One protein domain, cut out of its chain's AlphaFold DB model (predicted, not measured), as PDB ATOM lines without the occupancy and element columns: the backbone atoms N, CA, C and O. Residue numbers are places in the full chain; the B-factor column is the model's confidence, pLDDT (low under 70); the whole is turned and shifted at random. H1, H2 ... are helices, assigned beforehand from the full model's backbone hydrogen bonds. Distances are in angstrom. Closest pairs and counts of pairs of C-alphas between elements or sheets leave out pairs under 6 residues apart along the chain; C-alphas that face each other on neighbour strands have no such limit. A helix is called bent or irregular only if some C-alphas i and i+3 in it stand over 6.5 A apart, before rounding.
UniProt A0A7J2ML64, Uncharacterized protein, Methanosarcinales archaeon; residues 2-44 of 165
ATOM      1  N   LYS A   2      44.295 -50.989 -23.231       78.62
ATOM      2  CA  LYS A   2      44.324 -49.752 -24.049       78.62
ATOM      3  C   LYS A   2      42.983 -49.450 -24.729       78.62
ATOM      4  O   LYS A   2      42.847 -48.419 -25.377       78.62
ATOM      5  N   ASP A   3      42.009 -50.337 -24.564       82.19
ATOM      6  CA  ASP A   3      40.764 -50.316 -25.319       82.19
ATOM      7  C   ASP A   3      39.879 -49.129 -24.924       82.19
ATOM      8  O   ASP A   3      39.691 -48.850 -23.733       82.19
ATOM      9  N   PRO A   4      39.324 -48.405 -25.906       87.31
ATOM     10  CA  PRO A   4      38.545 -47.213 -25.636       87.31
ATOM     11  C   PRO A   4      37.221 -47.568 -24.946       87.31
ATOM     12  O   PRO A   4      36.415 -48.357 -25.439       87.31
ATOM     13  N   THR A   5      36.965 -46.934 -23.800       91.94
ATOM     14  CA  THR A   5      35.761 -47.173 -22.978       91.94
ATOM     15  C   THR A   5      34.598 -46.239 -23.317       91.94
ATOM     16  O   THR A   5      33.483 -46.440 -22.842       91.94
ATOM     17  N   ASN A   6      34.810 -45.255 -24.197       88.94
ATOM     18  CA  ASN A   6      33.773 -44.323 -24.659       88.94
ATOM     19  C   ASN A   6      32.628 -45.017 -25.423       88.94
ATOM     20  O   ASN A   6      31.528 -44.478 -25.518       88.94
ATOM     21  N   THR A   7      32.865 -46.216 -25.959       93.50
ATOM     22  CA  THR A   7      31.851 -46.987 -26.691       93.50
ATOM     23  C   THR A   7      30.814 -47.652 -25.778       93.50
ATOM     24  O   THR A   7      29.738 -48.009 -26.259       93.50
ATOM     25  N   ILE A   8      31.094 -47.782 -24.472       94.00
ATOM     26  CA  ILE A   8      30.236 -48.504 -23.520       94.00
ATOM     27  C   ILE A   8      28.851 -47.865 -23.433       94.00
ATOM     28  O   ILE A   8      27.861 -48.574 -23.550       94.00
ATOM     29  N   THR A   9      28.759 -46.538 -23.325       93.31
ATOM     30  CA  THR A   9      27.468 -45.837 -23.228       93.31
ATOM     31  C   THR A   9      26.570 -46.086 -24.442       93.31
ATOM     32  O   THR A   9      25.354 -46.122 -24.305       93.31
ATOM     33  N   LYS A  10      27.158 -46.313 -25.627       94.56
ATOM     34  CA  LYS A  10      26.403 -46.631 -26.850       94.56
ATOM     35  C   LYS A  10      25.970 -48.098 -26.904       94.56
ATOM     36  O   LYS A  10      24.848 -48.382 -27.300       94.56
ATOM     37  N   LYS A  11      26.856 -49.032 -26.537       96.12
ATOM     38  CA  LYS A  11      26.606 -50.484 -26.643       96.12
ATOM     39  C   LYS A  11      25.819 -51.059 -25.461       96.12
ATOM     40  O   LYS A  11      25.114 -52.048 -25.616       96.12
ATOM     41  N   ALA A  12      25.969 -50.464 -24.284       95.88
ATOM     42  CA  ALA A  12      25.408 -50.921 -23.020       95.88
ATOM     43  C   ALA A  12      25.038 -49.701 -22.151       95.88
ATOM     44  O   ALA A  12      25.762 -49.375 -21.205       95.88
ATOM     45  N   PRO A  13      23.923 -49.007 -22.454       96.12
ATOM     46  CA  PRO A  13      23.580 -47.727 -21.827       96.12
ATOM     47  C   PRO A  13      23.453 -47.824 -20.304       96.12
ATOM     48  O   PRO A  13      24.067 -47.033 -19.600       96.12
ATOM     49  N   LYS A  14      22.796 -48.871 -19.778       98.00
ATOM     50  CA  LYS A  14      22.688 -49.101 -18.323       98.00
ATOM     51  C   LYS A  14      24.057 -49.229 -17.642       98.00
ATOM     52  O   LYS A  14      24.256 -48.713 -16.544       98.00
ATOM     53  N   THR A  15      25.009 -49.898 -18.294       96.44
ATOM     54  CA  THR A  15      26.388 -50.019 -17.803       96.44
ATOM     55  C   THR A  15      27.107 -48.674 -17.869       96.44
ATOM     56  O   THR A  15      27.800 -48.306 -16.925       96.44
ATOM     57  N   GLY A  16      26.922 -47.917 -18.953       96.12
ATOM     58  CA  GLY A  16      27.459 -46.564 -19.093       96.12
ATOM     59  C   GLY A  16      26.961 -45.624 -17.994       96.12
ATOM     60  O   GLY A  16      27.767 -44.943 -17.363       96.12
ATOM     61  N   ASP A  17      25.659 -45.633 -17.715       97.31
ATOM     62  CA  ASP A  17      25.046 -44.823 -16.660       97.31
ATOM     63  C   ASP A  17      25.603 -45.182 -15.282       97.31
ATOM     64  O   ASP A  17      25.954 -44.296 -14.504       97.31
ATOM     65  N   TYR A  18      25.751 -46.479 -14.995       97.44
ATOM     66  CA  TYR A  18      26.363 -46.954 -13.756       97.44
ATOM     67  C   TYR A  18      27.811 -46.463 -13.610       97.44
ATOM     68  O   TYR A  18      28.168 -45.869 -12.593       97.44
ATOM     69  N   LEU A  19      28.648 -46.668 -14.631       96.25
ATOM     70  CA  LEU A  19      30.060 -46.278 -14.588       96.25
ATOM     71  C   LEU A  19      30.232 -44.762 -14.436       96.25
ATOM     72  O   LEU A  19      31.102 -44.315 -13.690       96.25
ATOM     73  N   ASN A  20      29.387 -43.971 -15.100       95.81
ATOM     74  CA  ASN A  20      29.398 -42.517 -14.962       95.81
ATOM     75  C   ASN A  20      28.922 -42.066 -13.576       95.81
ATOM     76  O   ASN A  20      29.572 -41.213 -12.971       95.81
ATOM     77  N   ARG A  21      27.855 -42.676 -13.040       97.50
ATOM     78  CA  ARG A  21      27.338 -42.389 -11.691       97.50
ATOM     79  C   ARG A  21      28.401 -42.576 -10.610       97.50
ATOM     80  O   ARG A  21      28.481 -41.766  -9.700       97.50
ATOM     81  N   TYR A  22      29.221 -43.619 -10.720       96.62
ATOM     82  CA  TYR A  22      30.272 -43.931  -9.742       96.62
ATOM     83  C   TYR A  22      31.667 -43.488 -10.185       96.62
ATOM     84  O   TYR A  22      32.682 -43.980  -9.688       96.62
ATOM     85  N   SER A  23      31.740 -42.569 -11.144       95.31
ATOM     86  CA  SER A  23      33.003 -42.252 -11.791       95.31
ATOM     87  C   SER A  23      34.033 -41.609 -10.867       95.31
ATOM     88  O   SER A  23      35.212 -41.921 -11.013       95.31
ATOM     89  N   ASP A  24      33.612 -40.808  -9.890       94.25
ATOM     90  CA  ASP A  24      34.514 -40.215  -8.894       94.25
ATOM     91  C   ASP A  24      35.203 -41.294  -8.049       94.25
ATOM     92  O   ASP A  24      36.397 -41.214  -7.766       94.25
ATOM     93  N   ILE A  25      34.487 -42.371  -7.712       94.69
ATOM     94  CA  ILE A  25      35.050 -43.513  -6.980       94.69
ATOM     95  C   ILE A  25      36.024 -44.286  -7.880       94.69
ATOM     96  O   ILE A  25      37.142 -44.608  -7.476       94.69
ATOM     97  N   LEU A  26      35.618 -44.566  -9.121       92.38
ATOM     98  CA  LEU A  26      36.397 -45.372 -10.066       92.38
ATOM     99  C   LEU A  26      37.655 -44.654 -10.581       92.38
ATOM    100  O   LEU A  26      38.646 -45.310 -10.910       92.38
ATOM    101  N   LEU A  27      37.642 -43.322 -10.652       90.75
ATOM    102  CA  LEU A  27      38.799 -42.513 -11.039       90.75
ATOM    103  C   LEU A  27      39.825 -42.377  -9.912       90.75
ATOM    104  O   LEU A  27      41.017 -42.284 -10.188       90.75
ATOM    105  N   ASN A  28      39.389 -42.467  -8.656       93.00
ATOM    106  CA  ASN A  28      40.257 -42.398  -7.479       93.00
ATOM    107  C   ASN A  28      40.946 -43.736  -7.130       93.00
ATOM    108  O   ASN A  28      41.498 -43.901  -6.037       93.00
ATOM    109  N   ARG A  29      40.951 -44.711  -8.051       92.25
ATOM    110  CA  ARG A  29      41.672 -45.982  -7.879       92.25
ATOM    111  C   ARG A  29      43.175 -45.722  -7.722       92.25
ATOM    112  O   ARG A  29      43.834 -45.243  -8.637       92.25
ATOM    113  N   LYS A  30      43.731 -46.117  -6.571       92.38
ATOM    114  CA  LYS A  30      45.129 -45.836  -6.184       92.38
ATOM    115  C   LYS A  30      46.188 -46.594  -6.992       92.38
ATOM    116  O   LYS A  30      47.346 -46.187  -7.003       92.38
ATOM    117  N   SER A  31      45.823 -47.712  -7.625       91.62
ATOM    118  CA  SER A  31      46.801 -48.560  -8.312       91.62
ATOM    119  C   SER A  31      47.403 -47.854  -9.529       91.62
ATOM    120  O   SER A  31      46.687 -47.322 -10.380       91.62
ATOM    121  N   SER A  32      48.733 -47.896  -9.639       91.44
ATOM    122  CA  SER A  32      49.485 -47.273 -10.734       91.44
ATOM    123  C   SER A  32      49.127 -47.837 -12.110       91.44
ATOM    124  O   SER A  32      49.272 -47.123 -13.100       91.44
ATOM    125  N   ILE A  33      48.593 -49.063 -12.180       88.38
ATOM    126  CA  ILE A  33      48.175 -49.720 -13.430       88.38
ATOM    127  C   ILE A  33      47.094 -48.932 -14.188       88.38
ATOM    128  O   ILE A  33      46.963 -49.084 -15.402       88.38
ATOM    129  N   TYR A  34      46.340 -48.078 -13.486       90.00
ATOM    130  CA  TYR A  34      45.279 -47.246 -14.057       90.00
ATOM    131  C   TYR A  34      45.761 -45.862 -14.520       90.00
ATOM    132  O   TYR A  34      45.008 -45.150 -15.185       90.00
ATOM    133  N   LYS A  35      47.010 -45.473 -14.226       88.75
ATOM    134  CA  LYS A  35      47.574 -44.192 -14.684       88.75
ATOM    135  C   LYS A  35      47.665 -44.166 -16.210       88.75
ATOM    136  O   LYS A  35      48.137 -45.123 -16.821       88.75
ATOM    137  N   ASN A  36      47.242 -43.060 -16.824       88.56
ATOM    138  CA  ASN A  36      47.233 -42.867 -18.281       88.56
ATOM    139  C   ASN A  36      46.474 -43.971 -19.047       88.56
ATOM    140  O   ASN A  36      46.851 -44.345 -20.161       88.56
ATOM    141  N   ARG A  37      45.413 -44.524 -18.446       90.19
ATOM    142  CA  ARG A  37      44.538 -45.528 -19.066       90.19
ATOM    143  C   ARG A  37      43.121 -44.984 -19.283       90.19
ATOM    144  O   ARG A  37      42.738 -44.003 -18.649       90.19
ATOM    145  N   PRO A  38      42.318 -45.622 -20.156       92.06
ATOM    146  CA  PRO A  38      40.912 -45.267 -20.327       92.06
ATOM    147  C   PRO A  38      40.147 -45.279 -18.993       92.06
ATOM    148  O   PRO A  38      40.323 -46.187 -18.184       92.06
ATOM    149  N   ARG A  39      39.252 -44.301 -18.801       91.00
ATOM    150  CA  ARG A  39      38.547 -43.999 -17.536       91.00
ATOM    151  C   ARG A  39      38.006 -45.226 -16.790       91.00
ATOM    152  O   ARG A  39      38.205 -45.354 -15.585       91.00
ATOM    153  N   PHE A  40      37.352 -46.136 -17.510       92.81
ATOM    154  CA  PHE A  40      36.710 -47.329 -16.945       92.81
ATOM    155  C   PHE A  40      37.419 -48.636 -17.314       92.81
ATOM    156  O   PHE A  40      36.787 -49.687 -17.371       92.81
ATOM    157  N   CYS A  41      38.720 -48.593 -17.623       90.94
ATOM    158  CA  CYS A  41      39.441 -49.815 -17.960       90.94
ATOM    159  C   CYS A  41      39.510 -50.774 -16.760       90.94
ATOM    160  O   CYS A  41      39.568 -50.359 -15.592       90.94
ATOM    161  N   VAL A  42      39.534 -52.064 -17.078       88.38
ATOM    162  CA  VAL A  42      39.707 -53.168 -16.132       88.38
ATOM    163  C   VAL A  42      41.006 -53.887 -16.489       88.38
ATOM    164  O   VAL A  42      41.353 -54.002 -17.666       88.38
ATOM    165  N   PHE A  43      41.754 -54.299 -15.471       84.88
ATOM    166  CA  PHE A  43      42.986 -55.072 -15.614       84.88
ATOM    167  C   PHE A  43      42.706 -56.568 -15.453       84.88
ATOM    168  O   PHE A  43      41.765 -56.934 -14.754       84.88
ATOM    169  N   GLY A  44      43.532 -57.418 -16.066       81.75
ATOM    170  CA  GLY A  44      43.442 -58.871 -15.889       81.75
ATOM    171  C   GLY A  44      42.222 -59.514 -16.553       81.75
ATOM    172  O   GLY A  44      41.826 -60.607 -16.169       81.75
TER     173      GLY A  44
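What this domain is: This is residues 2 to 44 of the 165 residues of an uncharacterized protein of Methanosarcinales archaeon (UniProt A0A7J2ML64). Three short helices, H1, H2 and H3, follow one another end to end in an arc, and the unnamed stretch of residues 28 to 44 bends back to make the other side of a loose ring, reaching its middle near Phe 40. H1 and H2 meet at a corner, where residues 10 to 15 stick out. The printed part has 43 residues with three named helices, in the order H1, H2, H3, and no named strand; the class is all helix, though under half of the residues, 21 of 43, are in named elements. The whole is compact, with a radius of gyration of the C-alphas of 10.5 A and spans of 28 by 20 by 16 A.

How they stand to each other: H1, residues 5 to 11, and H2, residues 13 to 21, touch only at the corner by their tight link. Their closest C-alphas, those of Thr 9 and Gly 16, are 4.2 A apart. They run opposite ways at a steep tilt of 42 degrees. H2 and H3, residues 23 to 27, are close but not clearly touching, with the closest C-alphas, those of Leu 19 and Leu 26, 7.8 A apart. H1 and H3 are apart. In H2 and H3 every O i to N i+4 pair is within hydrogen-bond range; in H1 1 of 3 is, beside 3 of 4 O i to N i+3 pairs.

Where its parts are: H1 begins at C-alpha 5, (35.761, -47.173, -22.978), and is 10.4 A long; it is irregular, but only just, with C-alphas 6 and 9 6.6 A apart. H2, the longest helix, measures 12.1 A from C-alpha 13 to C-alpha 21. H3 measures 5.9 A and ends at C-alpha 27, (38.799, -42.513, -11.039).

The domain as a whole: The two C-alphas farthest apart, those of Pro 13 and Ser 32, are 28.2 A apart. The printed part has no cut, and both links between helices are tight. The mean pLDDT of the printed part is 92.1, and no printed residue is under 70.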